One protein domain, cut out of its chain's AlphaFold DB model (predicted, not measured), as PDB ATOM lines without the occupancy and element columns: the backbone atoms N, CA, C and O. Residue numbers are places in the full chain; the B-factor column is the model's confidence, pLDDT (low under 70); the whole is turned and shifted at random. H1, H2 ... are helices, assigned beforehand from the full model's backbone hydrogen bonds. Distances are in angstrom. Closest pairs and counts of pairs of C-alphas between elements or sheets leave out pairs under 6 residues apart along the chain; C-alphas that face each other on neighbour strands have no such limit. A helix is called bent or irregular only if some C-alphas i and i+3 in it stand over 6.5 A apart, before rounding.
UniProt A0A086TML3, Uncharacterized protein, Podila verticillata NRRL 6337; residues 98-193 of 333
ATOM      1  N   LEU A  98      27.450  13.042  19.105       78.94
ATOM      2  CA  LEU A  98      28.558  13.959  19.340       78.94
ATOM      3  C   LEU A  98      29.268  14.255  18.025       78.94
ATOM      4  O   LEU A  98      29.645  13.354  17.271       78.94
ATOM      5  N   LYS A  99      29.495  15.543  17.764       76.25
ATOM      6  CA  LYS A  99      30.294  15.973  16.619       76.25
ATOM      7  C   LYS A  99      31.712  15.412  16.762       76.25
ATOM      8  O   LYS A  99      32.300  15.490  17.833       76.25
ATOM      9  N   ASN A 100      32.272  14.896  15.667       77.62
ATOM     10  CA  ASN A 100      33.631  14.341  15.615       77.62
ATOM     11  C   ASN A 100      33.871  13.148  16.559       77.62
ATOM     12  O   ASN A 100      35.003  12.925  16.981       77.62
ATOM     13  N   GLN A 101      32.833  12.372  16.887       82.00
ATOM     14  CA  GLN A 101      33.013  11.152  17.664       82.00
ATOM     15  C   GLN A 101      33.992  10.194  16.950       82.00
ATOM     16  O   GLN A 101      33.723   9.789  15.814       82.00
ATOM     17  N   PRO A 102      35.108   9.797  17.591       84.75
ATOM     18  CA  PRO A 102      36.072   8.892  16.981       84.75
ATOM     19  C   PRO A 102      35.425   7.539  16.697       84.75
ATOM     20  O   PRO A 102      34.716   6.989  17.544       84.75
ATOM     21  N   THR A 103      35.689   6.977  15.520       84.94
ATOM     22  CA  THR A 103      35.300   5.603  15.182       84.94
ATOM     23  C   THR A 103      36.542   4.741  15.085       84.94
ATOM     24  O   THR A 103      37.487   5.108  14.385       84.94
ATOM     25  N   LEU A 104      36.538   3.586  15.746       80.75
ATOM     26  CA  LEU A 104      37.625   2.629  15.627       80.75
ATOM     27  C   LEU A 104      37.560   1.977  14.243       80.75
ATOM     28  O   LEU A 104      36.630   1.233  13.928       80.75
ATOM     29  N   GLU A 105      38.565   2.260  13.421       74.69
ATOM     30  CA  GLU A 105      38.726   1.676  12.095       74.69
ATOM     31  C   GLU A 105      39.914   0.714  12.076       74.69
ATOM     32  O   GLU A 105      41.082   1.113  12.130       74.69
ATOM     33  N   VAL A 106      39.612  -0.576  11.955       66.38
ATOM     34  CA  VAL A 106      40.613  -1.604  11.664       66.38
ATOM     35  C   VAL A 106      40.396  -2.046  10.226       66.38
ATOM     36  O   VAL A 106      39.552  -2.894   9.942       66.38
ATOM     37  N   ASN A 107      41.123  -1.426   9.296       61.47
ATOM     38  CA  ASN A 107      41.136  -1.896   7.918       61.47
ATOM     39  C   ASN A 107      42.074  -3.106   7.830       61.47
ATOM     40  O   ASN A 107      43.287  -2.972   7.665       61.47
ATOM     41  N   TRP A 108      41.492  -4.297   7.964       55.88
ATOM     42  CA  TRP A 108      42.224  -5.562   7.921       55.88
ATOM     43  C   TRP A 108      42.966  -5.784   6.595       55.88
ATOM     44  O   TRP A 108      43.954  -6.508   6.587       55.88
ATOM     45  N   MET A 109      42.543  -5.134   5.501       42.00
ATOM     46  CA  MET A 109      43.206  -5.234   4.192       42.00
ATOM     47  C   MET A 109      44.483  -4.390   4.079       42.00
ATOM     48  O   MET A 109      45.259  -4.592   3.154       42.00
ATOM     49  N   THR A 110      44.711  -3.454   5.004       49.09
ATOM     50  CA  THR A 110      45.946  -2.644   5.074       49.09
ATOM     51  C   THR A 110      46.939  -3.142   6.119       49.09
ATOM     52  O   THR A 110      48.012  -2.565   6.270       49.09
ATOM     53  N   LEU A 111      46.584  -4.184   6.874       55.72
ATOM     54  CA  LEU A 111      47.508  -4.789   7.821       55.72
ATOM     55  C   LEU A 111      48.543  -5.604   7.042       55.72
ATOM     56  O   LEU A 111      48.192  -6.330   6.115       55.72
ATOM     57  N   SER A 112      49.814  -5.448   7.413       56.53
ATOM     58  CA  SER A 112      50.926  -6.201   6.828       56.53
ATOM     59  C   SER A 112      50.620  -7.702   6.779       56.53
ATOM     60  O   SER A 112      49.961  -8.243   7.667       56.53
ATOM     61  N   ASN A 113      51.158  -8.392   5.768       63.19
ATOM     62  CA  ASN A 113      51.140  -9.858   5.716       63.19
ATOM     63  C   ASN A 113      51.871 -10.485   6.919       63.19
ATOM     64  O   ASN A 113      51.647 -11.653   7.246       63.19
ATOM     65  N   ASP A 114      52.728  -9.707   7.586       71.25
ATOM     66  CA  ASP A 114      53.319 -10.063   8.865       71.25
ATOM     67  C   ASP A 114      52.273  -9.978   9.991       71.25
ATOM     68  O   ASP A 114      51.769  -8.907  10.343       71.25
ATOM     69  N   LYS A 115      51.968 -11.141  10.575       69.19
ATOM     70  CA  LYS A 115      50.984 -11.289  11.655       69.19
ATOM     71  C   LYS A 115      51.374 -10.530  12.921       69.19
ATOM     72  O   LYS A 115      50.475 -10.059  13.618       69.19
ATOM     73  N   ASP A 116      52.662 -10.421  13.228       68.75
ATOM     74  CA  ASP A 116      53.132  -9.733  14.431       68.75
ATOM     75  C   ASP A 116      53.029  -8.219  14.229       68.75
ATOM     76  O   ASP A 116      52.466  -7.521  15.077       68.75
ATOM     77  N   LEU A 117      53.424  -7.719  13.055       69.31
ATOM     78  CA  LEU A 117      53.275  -6.305  12.696       69.31
ATOM     79  C   LEU A 117      51.796  -5.875  12.645       69.31
ATOM     80  O   LEU A 117      51.431  -4.802  13.128       69.31
ATOM     81  N   ALA A 118      50.924  -6.742  12.123       69.50
ATOM     82  CA  ALA A 118      49.481  -6.521  12.112       69.50
ATOM     83  C   ALA A 118      48.892  -6.415  13.531       69.50
ATOM     84  O   ALA A 118      48.056  -5.550  13.797       69.50
ATOM     85  N   LEU A 119      49.335  -7.268  14.461       71.50
ATOM     86  CA  LEU A 119      48.895  -7.231  15.860       71.50
ATOM     87  C   LEU A 119      49.345  -5.955  16.577       71.50
ATOM     88  O   LEU A 119      48.557  -5.377  17.327       71.50
ATOM     89  N   LEU A 120      50.575  -5.500  16.325       74.50
ATOM     90  CA  LEU A 120      51.089  -4.240  16.863       74.50
ATOM     91  C   LEU A 120      50.275  -3.039  16.377       74.50
ATOM     92  O   LEU A 120      49.922  -2.167  17.169       74.50
ATOM     93  N   GLU A 121      49.937  -3.005  15.091       76.88
ATOM     94  CA  GLU A 121      49.144  -1.921  14.509       76.88
ATOM     95  C   GLU A 121      47.724  -1.878  15.098       76.88
ATOM     96  O   GLU A 121      47.223  -0.812  15.461       76.88
ATOM     97  N   ILE A 122      47.090  -3.039  15.294       75.56
ATOM     98  CA  ILE A 122      45.790  -3.133  15.978       75.56
ATOM     99  C   ILE A 122      45.896  -2.612  17.413       75.56
ATOM    100  O   ILE A 122      45.059  -1.820  17.848       75.56
ATOM    101  N   ALA A 123      46.923  -3.041  18.147       76.12
ATOM    102  CA  ALA A 123      47.171  -2.623  19.521       76.12
ATOM    103  C   ALA A 123      47.321  -1.096  19.635       76.12
ATOM    104  O   ALA A 123      46.617  -0.470  20.432       76.12
ATOM    105  N   LYS A 124      48.153  -0.491  18.778       79.50
ATOM    106  CA  LYS A 124      48.354   0.966  18.707       79.50
ATOM    107  C   LYS A 124      47.052   1.707  18.404       79.50
ATOM    108  O   LYS A 124      46.727   2.675  19.089       79.50
ATOM    109  N   ARG A 125      46.268   1.235  17.429       80.38
ATOM    110  CA  ARG A 125      44.973   1.843  17.080       80.38
ATOM    111  C   ARG A 125      43.968   1.780  18.218       80.38
ATOM    112  O   ARG A 125      43.250   2.749  18.431       80.38
ATOM    113  N   VAL A 126      43.916   0.670  18.953       80.75
ATOM    114  CA  VAL A 126      43.013   0.520  20.102       80.75
ATOM    115  C   VAL A 126      43.399   1.469  21.233       80.75
ATOM    116  O   VAL A 126      42.514   2.111  21.791       80.75
ATOM    117  N   VAL A 127      44.689   1.585  21.565       83.00
ATOM    118  CA  VAL A 127      45.162   2.528  22.595       83.00
ATOM    119  C   VAL A 127      44.848   3.966  22.193       83.00
ATOM    120  O   VAL A 127      44.170   4.670  22.938       83.00
ATOM    121  N   LYS A 128      45.222   4.362  20.972       84.38
ATOM    122  CA  LYS A 128      44.932   5.702  20.454       84.38
ATOM    123  C   LYS A 128      43.434   6.014  20.462       84.38
ATOM    124  O   LYS A 128      43.023   7.058  20.947       84.38
ATOM    125  N   PHE A 129      42.609   5.075  19.999       87.19
ATOM    126  CA  PHE A 129      41.158   5.230  19.987       87.19
ATOM    127  C   PHE A 129      40.572   5.509  21.376       87.19
ATOM    128  O   PHE A 129      39.684   6.350  21.488       87.19
ATOM    129  N   LYS A 130      41.049   4.827  22.428       87.56
ATOM    130  CA  LYS A 130      40.572   5.069  23.801       87.56
ATOM    131  C   LYS A 130      40.865   6.486  24.266       87.56
ATOM    132  O   LYS A 130      40.019   7.082  24.929       87.56
ATOM    133  N   GLU A 131      42.052   6.990  23.956       86.56
ATOM    134  CA  GLU A 131      42.448   8.335  24.350       86.56
ATOM    135  C   GLU A 131      41.647   9.375  23.562       86.56
ATOM    136  O   GLU A 131      41.007  10.238  24.162       86.56
ATOM    137  N   ASP A 132      41.547   9.207  22.241       87.50
ATOM    138  CA  ASP A 132      40.771  10.090  21.365       87.50
ATOM    139  C   ASP A 132      39.297  10.165  21.808       87.50
ATOM    140  O   ASP A 132      38.729  11.252  21.950       87.50
ATOM    141  N   ILE A 133      38.651   9.017  22.067       88.19
ATOM    142  CA  ILE A 133      37.238   9.005  22.476       88.19
ATOM    143  C   ILE A 133      37.053   9.587  23.879       88.19
ATOM    144  O   ILE A 133      36.088  10.314  24.107       88.19
ATOM    145  N   LYS A 134      37.978   9.330  24.812       90.12
ATOM    146  CA  LYS A 134      37.941   9.907  26.161       90.12
ATOM    147  C   LYS A 134      38.023  11.428  26.100       90.12
ATOM    148  O   LYS A 134      37.240  12.097  26.774       90.12
ATOM    149  N   GLN A 135      38.926  11.970  25.284       88.75
ATOM    150  CA  GLN A 135      39.079  13.412  25.099       88.75
ATOM    151  C   GLN A 135      37.820  14.039  24.505       88.75
ATOM    152  O   GLN A 135      37.288  14.986  25.083       88.75
ATOM    153  N   VAL A 136      37.280  13.477  23.419       86.75
ATOM    154  CA  VAL A 136      36.037  13.985  22.809       86.75
ATOM    155  C   VAL A 136      34.879  13.939  23.804       86.75
ATOM    156  O   VAL A 136      34.159  14.921  23.965       86.75
ATOM    157  N   LEU A 137      34.724  12.841  24.543       86.69
ATOM    158  CA  LEU A 137      33.677  12.731  25.555       86.69
ATOM    159  C   LEU A 137      33.848  13.756  26.682       86.69
ATOM    160  O   LEU A 137      32.854  14.333  27.104       86.69
ATOM    161  N   ARG A 138      35.073  14.052  27.127       87.69
ATOM    162  CA  ARG A 138      35.329  15.096  28.138       87.69
ATOM    163  C   ARG A 138      35.066  16.519  27.645       87.69
ATOM    164  O   ARG A 138      34.759  17.384  28.454       87.69
ATOM    165  N   LEU A 139      35.142  16.770  26.338       84.19
ATOM    166  CA  LEU A 139      34.758  18.068  25.766       84.19
ATOM    167  C   LEU A 139      33.239  18.290  25.787       84.19
ATOM    168  O   LEU A 139      32.781  19.430  25.829       84.19
ATOM    169  N   HIS A 140      32.460  17.209  25.737       80.19
ATOM    170  CA  HIS A 140      31.004  17.268  25.603       80.19
ATOM    171  C   HIS A 140      30.240  16.892  26.877       80.19
ATOM    172  O   HIS A 140      29.087  17.295  27.039       80.19
ATOM    173  N   LEU A 141      30.857  16.138  27.784       82.81
ATOM    174  CA  LEU A 141      30.273  15.673  29.035       82.81
ATOM    175  C   LEU A 141      30.990  16.334  30.210       82.81
ATOM    176  O   LEU A 141      32.213  16.319  30.293       82.81
ATOM    177  N   THR A 142      30.224  16.860  31.163       79.94
ATOM    178  CA  THR A 142      30.778  17.322  32.444       79.94
ATOM    179  C   THR A 142      31.354  16.146  33.238       79.94
ATOM    180  O   THR A 142      30.794  15.050  33.155       79.94
ATOM    181  N   ASP A 143      32.331  16.386  34.116       78.69
ATOM    182  CA  ASP A 143      32.930  15.347  34.976       78.69
ATOM    183  C   ASP A 143      31.886  14.513  35.740       78.69
ATOM    184  O   ASP A 143      31.937  13.287  35.739       78.69
ATOM    185  N   ASN A 144      30.851  15.163  36.289       75.56
ATOM    186  CA  ASN A 144      29.758  14.509  37.029       75.56
ATOM    187  C   ASN A 144      28.901  13.538  36.192       75.56
ATOM    188  O   ASN A 144      28.126  12.750  36.743       75.56
ATOM    189  N   LEU A 145      28.978  13.648  34.867       81.19
ATOM    190  CA  LEU A 145      28.178  12.890  33.914       81.19
ATOM    191  C   LEU A 145      29.030  11.862  33.164       81.19
ATOM    192  O   LEU A 145      28.510  10.804  32.822       81.19
ATOM    193  N   PHE A 146      30.317  12.154  32.957       86.31
ATOM    194  CA  PHE A 146      31.249  11.347  32.174       86.31
ATOM    195  C   PHE A 146      31.178   9.858  32.533       86.31
ATOM    196  O   PHE A 146      30.757   9.062  31.698       86.31
ATOM    197  N   ASP A 147      31.462   9.476  33.780       83.94
ATOM    198  CA  ASP A 147      31.458   8.059  34.178       83.94
ATOM    199  C   ASP A 147      30.090   7.383  34.024       83.94
ATOM    200  O   ASP A 147      30.014   6.195  33.719       83.94
ATOM    201  N   LYS A 148      29.004   8.151  34.158       78.31
ATOM    202  CA  LYS A 148      27.631   7.634  34.142       78.31
ATOM    203  C   LYS A 148      27.101   7.358  32.741       78.31
ATOM    204  O   LYS A 148      26.209   6.524  32.587       78.31
ATOM    205  N   VAL A 149      27.590   8.079  31.731       82.62
ATOM    206  CA  VAL A 149      27.024   8.017  30.370       82.62
ATOM    207  C   VAL A 149      28.052   7.748  29.278       82.62
ATOM    208  O   VAL A 149      27.645   7.408  28.173       82.62
ATOM    209  N   ALA A 150      29.359   7.846  29.541       85.00
ATOM    210  CA  ALA A 150      30.400   7.632  28.528       85.00
ATOM    211  C   ALA A 150      30.284   6.260  27.841       85.00
ATOM    212  O   ALA A 150      30.510   6.135  26.636       85.00
ATOM    213  N   TRP A 151      29.853   5.237  28.582       87.00
ATOM    214  CA  TRP A 151      29.650   3.887  28.062       87.00
ATOM    215  C   TRP A 151      28.582   3.808  26.953       87.00
ATOM    216  O   TRP A 151      28.702   2.933  26.097       87.00
ATOM    217  N   LEU A 152      27.592   4.721  26.922       84.62
ATOM    218  CA  LEU A 152      26.543   4.789  25.887       84.62
ATOM    219  C   LEU A 152      27.089   5.190  24.513       84.62
ATOM    220  O   LEU A 152      26.439   4.947  23.499       84.62
ATOM    221  N   TYR A 153      28.256   5.831  24.471       85.44
ATOM    222  CA  TYR A 153      28.839   6.334  23.230       85.44
ATOM    223  C   TYR A 153      29.731   5.294  22.548       85.44
ATOM    224  O   TYR A 153      29.845   5.288  21.325       85.44
ATOM    225  N   LEU A 154      30.299   4.353  23.306       88.06
ATOM    226  CA  LEU A 154      31.210   3.339  22.772       88.06
ATOM    227  C   LEU A 154      30.613   2.445  21.662       88.06
ATOM    228  O   LEU A 154      31.330   2.226  20.686       88.06
ATOM    229  N   PRO A 155      29.349   1.971  21.703       87.62
ATOM    230  CA  PRO A 155      28.795   1.135  20.633       87.62
ATOM    231  C   PRO A 155      28.879   1.784  19.243       87.62
ATOM    232  O   PRO A 155      29.319   1.137  18.292       87.62
ATOM    233  N   MET A 156      28.546   3.077  19.135       83.06
ATOM    234  CA  MET A 156      28.572   3.831  17.871       83.06
ATOM    235  C   MET A 156      29.985   3.952  17.300       83.06
ATOM    236  O   MET A 156      30.206   3.800  16.098       83.06
ATOM    237  N   SER A 157      30.969   4.121  18.180       85.50
ATOM    238  CA  SER A 157      32.378   4.152  17.804       85.50
ATOM    239  C   SER A 157      32.925   2.804  17.317       85.50
ATOM    240  O   SER A 157      33.994   2.773  16.709       85.50
ATOM    241  N   LEU A 158      32.212   1.693  17.543       83.81
ATOM    242  CA  LEU A 158      32.645   0.328  17.213       83.81
ATOM    243  C   LEU A 158      31.882  -0.298  16.034       83.81
ATOM    244  O   LEU A 158      32.162  -1.442  15.656       83.81
ATOM    245  N   VAL A 159      30.928   0.423  15.434       79.00
ATOM    246  CA  VAL A 159      30.046  -0.100  14.371       79.00
ATOM    247  C   VAL A 159      30.843  -0.611  13.169       79.00
ATOM    248  O   VAL A 159      30.579  -1.707  12.673       79.00
ATOM    249  N   LYS A 160      31.866   0.136  12.733       77.19
ATOM    250  CA  LYS A 160      32.660  -0.183  11.531       77.19
ATOM    251  C   LYS A 160      33.406  -1.516  11.627       77.19
ATOM    252  O   LYS A 160      33.582  -2.192  10.620       77.19
ATOM    253  N   ILE A 161      33.783  -1.925  12.836       76.19
ATOM    254  CA  ILE A 161      34.473  -3.197  13.096       76.19
ATOM    255  C   ILE A 161      33.542  -4.284  13.646       76.19
ATOM    256  O   ILE A 161      34.010  -5.346  14.046       76.19
ATOM    257  N   ARG A 162      32.223  -4.036  13.649       80.50
ATOM    258  CA  ARG A 162      31.172  -4.974  14.081       80.50
ATOM    259  C   ARG A 162      31.297  -5.460  15.533       80.50
ATOM    260  O   ARG A 162      30.769  -6.517  15.854       80.50
ATOM    261  N   LEU A 163      31.924  -4.677  16.417       82.88
ATOM    262  CA  LEU A 163      32.087  -5.031  17.839       82.88
ATOM    263  C   LEU A 163      31.049  -4.390  18.773       82.88
ATOM    264  O   LEU A 163      31.074  -4.650  19.974       82.88
ATOM    265  N   ALA A 164      30.124  -3.580  18.249       86.38
ATOM    266  CA  ALA A 164      29.110  -2.891  19.055       86.38
ATOM    267  C   ALA A 164      28.290  -3.860  19.933       86.38
ATOM    268  O   ALA A 164      28.208  -3.674  21.144       86.38
ATOM    269  N   LYS A 165      27.775  -4.954  19.350       85.94
ATOM    270  CA  LYS A 165      26.983  -5.963  20.079       85.94
ATOM    271  C   LYS A 165      27.796  -6.726  21.124       85.94
ATOM    272  O   LYS A 165      27.297  -7.013  22.211       85.94
ATOM    273  N   ASP A 166      29.049  -7.049  20.807       85.12
ATOM    274  CA  ASP A 166      29.953  -7.728  21.739       85.12
ATOM    275  C   ASP A 166      30.284  -6.829  22.937       85.12
ATOM    276  O   ASP A 166      30.466  -7.312  24.054       85.12
ATOM    277  N   TYR A 167      30.361  -5.516  22.718       89.06
ATOM    278  CA  TYR A 167      30.525  -4.517  23.772       89.06
ATOM    279  C   TYR A 167      29.280  -4.382  24.642       89.06
ATOM    280  O   TYR A 167      29.384  -4.498  25.863       89.06
ATOM    281  N   GLU A 168      28.104  -4.228  24.037       88.88
ATOM    282  CA  GLU A 168      26.826  -4.161  24.758       88.88
ATOM    283  C   GLU A 168      26.603  -5.409  25.624       88.88
ATOM    284  O   GLU A 168      26.229  -5.314  26.793       88.88
ATOM    285  N   THR A 169      26.931  -6.586  25.089       89.69
ATOM    286  CA  THR A 169      26.854  -7.853  25.829       89.69
ATOM    287  C   THR A 169      27.848  -7.897  26.992       89.69
ATOM    288  O   THR A 169      27.535  -8.427  28.058       89.69
ATOM    289  N   ALA A 170      29.055  -7.355  26.811       86.94
ATOM    290  CA  ALA A 170      30.079  -7.335  27.850       86.94
ATOM    291  C   ALA A 170      29.742  -6.361  28.989       86.94
ATOM    292  O   ALA A 170      29.939  -6.713  30.153       86.94
ATOM    293  N   ILE A 171      29.225  -5.164  28.683       87.94
ATOM    294  CA  ILE A 171      28.886  -4.162  29.704       87.94
ATOM    295  C   ILE A 171      27.622  -4.541  30.485       87.94
ATOM    296  O   ILE A 171      27.580  -4.328  31.695       87.94
ATOM    297  N   ALA A 172      26.655  -5.212  29.846       86.19
ATOM    298  CA  ALA A 172      25.433  -5.705  30.490       86.19
ATOM    299  C   ALA A 172      25.685  -6.730  31.615       86.19
ATOM    300  O   ALA A 172      24.803  -6.991  32.425       86.19
ATOM    301  N   GLN A 173      26.889  -7.307  31.687       84.75
ATOM    302  CA  GLN A 173      27.302  -8.190  32.786       84.75
ATOM    303  C   GLN A 173      27.688  -7.424  34.061       84.75
ATOM    304  O   GLN A 173      27.905  -8.043  35.099       84.75
ATOM    305  N   THR A 174      27.816  -6.099  33.985       82.75
ATOM    306  CA  THR A 174      28.097  -5.226  35.130       82.75
ATOM    307  C   THR A 174      26.784  -4.577  35.582       82.75
ATOM    308  O   THR A 174      26.043  -4.116  34.711       82.75
ATOM    309  N   PRO A 175      26.477  -4.506  36.890       79.88
ATOM    310  CA  PRO A 175      25.330  -3.745  37.390       79.88
ATOM    311  C   PRO A 175      25.386  -2.280  36.945       79.88
ATOM    312  O   PRO A 175      26.473  -1.703  36.873       79.88
ATOM    313  N   VAL A 176      24.228  -1.680  36.653       74.50
ATOM    314  CA  VAL A 176      24.124  -0.306  36.119       74.50
ATOM    315  C   VAL A 176      24.739   0.714  37.078       74.50
ATOM    316  O   VAL A 176      25.314   1.714  36.652       74.50
ATOM    317  N   GLU A 177      24.651   0.447  38.376       73.56
ATOM    318  CA  GLU A 177      25.164   1.289  39.455       73.56
ATOM    319  C   GLU A 177      26.700   1.348  39.480       73.56
ATOM    320  O   GLU A 177      27.264   2.343  39.932       73.56
ATOM    321  N   ASP A 178      27.365   0.320  38.946       78.19
ATOM    322  CA  ASP A 178      28.825   0.189  38.908       78.19
ATOM    323  C   ASP A 178      29.428   0.645  37.569       78.19
ATOM    324  O   ASP A 178      30.635   0.499  37.331       78.19
ATOM    325  N   TRP A 179      28.606   1.161  36.652       80.06
ATOM    326  CA  TRP A 179      29.072   1.619  35.350       80.06
ATOM    327  C   TRP A 179      29.920   2.881  35.501       80.06
ATOM    328  O   TRP A 179      29.443   3.961  35.829       80.06
ATOM    329  N   THR A 180      31.211   2.696  35.252       85.56
ATOM    330  CA  THR A 180      32.260   3.719  35.257       85.56
ATOM    331  C   THR A 180      33.039   3.634  33.955       85.56
ATOM    332  O   THR A 180      32.991   2.608  33.260       85.56
ATOM    333  N   TRP A 181      33.809   4.672  33.628       88.69
ATOM    334  CA  TRP A 181      34.679   4.650  32.455       88.69
ATOM    335  C   TRP A 181      35.623   3.443  32.447       88.69
ATOM    336  O   TRP A 181      35.747   2.752  31.437       88.69
ATOM    337  N   ASP A 182      36.215   3.108  33.591       87.69
ATOM    338  CA  ASP A 182      37.127   1.968  33.702       87.69
ATOM    339  C   ASP A 182      36.434   0.634  33.405       87.69
ATOM    340  O   ASP A 182      37.012  -0.261  32.778       87.69
ATOM    341  N   LYS A 183      35.171   0.480  33.823       88.75
ATOM    342  CA  LYS A 183      34.365  -0.707  33.500       88.75
ATOM    343  C   LYS A 183      33.994  -0.740  32.021       88.75
ATOM    344  O   LYS A 183      34.062  -1.812  31.418       88.75
ATOM    345  N   ALA A 184      33.699   0.412  31.425       88.50
ATOM    346  CA  ALA A 184      33.470   0.540  29.990       88.50
ATOM    347  C   ALA A 184      34.715   0.121  29.185       88.50
ATOM    348  O   ALA A 184      34.625  -0.705  28.277       88.50
ATOM    349  N   ILE A 185      35.911   0.569  29.577       88.75
ATOM    350  CA  ILE A 185      37.165   0.149  28.934       88.75
ATOM    351  C   ILE A 185      37.439  -1.350  29.126       88.75
ATOM    352  O   ILE A 185      37.858  -2.028  28.185       88.75
ATOM    353  N   LYS A 186      37.146  -1.916  30.302       86.06
ATOM    354  CA  LYS A 186      37.244  -3.371  30.523       86.06
ATOM    355  C   LYS A 186      36.285  -4.159  29.625       86.06
ATOM    356  O   LYS A 186      36.683  -5.192  29.082       86.06
ATOM    357  N   ALA A 187      35.058  -3.675  29.433       87.38
ATOM    358  CA  ALA A 187      34.104  -4.274  28.502       87.38
ATOM    359  C   ALA A 187      34.622  -4.199  27.056       87.38
ATOM    360  O   ALA A 187      34.667  -5.227  26.382       87.38
ATOM    361  N   LEU A 188      35.137  -3.042  26.623       87.25
ATOM    362  CA  LEU A 188      35.774  -2.858  25.312       87.25
ATOM    363  C   LEU A 188      36.917  -3.858  25.073       87.25
ATOM    364  O   LEU A 188      36.967  -4.516  24.031       87.25
ATOM    365  N   HIS A 189      37.809  -4.029  26.053       82.62
ATOM    366  CA  HIS A 189      38.877  -5.032  25.984       82.62
ATOM    367  C   HIS A 189      38.340  -6.451  25.808       82.62
ATOM    368  O   HIS A 189      38.898  -7.239  25.040       82.62
ATOM    369  N   LYS A 190      37.259  -6.796  26.512       82.56
ATOM    370  CA  LYS A 190      36.636  -8.115  26.408       82.56
ATOM    371  C   LYS A 190      36.080  -8.354  25.002       82.56
ATOM    372  O   LYS A 190      36.329  -9.421  24.442       82.56
ATOM    373  N   SER A 191      35.419  -7.362  24.411       78.19
ATOM    374  CA  SER A 191      34.811  -7.444  23.073       78.19
ATOM    375  C   SER A 191      35.839  -7.616  21.961       78.19
ATOM    376  O   SER A 191      35.644  -8.417  21.054       78.19
ATOM    377  N   ILE A 192      36.992  -6.952  22.071       73.25
ATOM    378  CA  ILE A 192      38.102  -7.095  21.111       73.25
ATOM    379  C   ILE A 192      38.868  -8.424  21.325       73.25
ATOM    380  O   ILE A 192      39.812  -8.736  20.603       73.25
ATOM    381  N   LYS A 193      38.494  -9.239  22.328       71.00
ATOM    382  CA  LYS A 193      39.292 -10.383  22.820       71.00
ATOM    383  C   LYS A 193      40.732  -9.965  23.117       71.00
ATOM    384  O   LYS A 193      41.684 -10.729  22.915       71.00
TER     385      LYS A 193
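This is residues 98 to 193 of the 333 residues of an uncharacterized protein of Podila verticillata NRRL 6337 (UniProt A0A086TML3). One long helix, H1, makes the length, and four short helices, H2 to H5, fold back from its end to one side. Residues 98 to 114 run beside H1 before turning into it. The printed part, 96 residues with five named helices and no named strand, is all helix and compact, radius of gyration of the C-alphas 13.9 A, spanning 44 by 28 by 18 A.

H1, residues 115 to 140, starts at C-alpha (50.984, -11.289, 11.655) and measures 37.5 A. H2 is residues 143 to 152, 15.3 A; H3 154 to 157, 5.2 A; H4 164 to 171, 10.7 A; H5 181 to 191, 15.3 A, ending at C-alpha (34.811, -7.444, 23.073).

H1, with residues 137 to 138 alone, only just touches H2, with 3 pairs of C-alphas within 8 A, the closest Leu 137 and Ala 150, 6.8 A. H2 touches H5 at a shallow tilt of 17 degrees, closest C-alphas Asp 147 and Trp 181, 5.0 A. H4 touches H5 at a steep tilt of 57 degrees, closest C-alphas Asp 166 and Ser 191, 5.0 A, and H3, closest C-alphas Pro 155 and Ala 164, 4.3 A. H1 and H4 are apart. Every O i to N i+4 pair is within hydrogen-bond range in H1, H4 and H5; H3 is too short for one; irregular H2, C-alphas 148 and 151 being 7.4 A apart, has 2 of 6, and 4 of 7 O i to N i+3 pairs.

The farthest C-alphas, Asn 113 and Asn 144, are 45.1 A apart. The printed part has no cut and no long link between helices. The model's pLDDT is under 70 at residues 106 to 113 and 115 to 118.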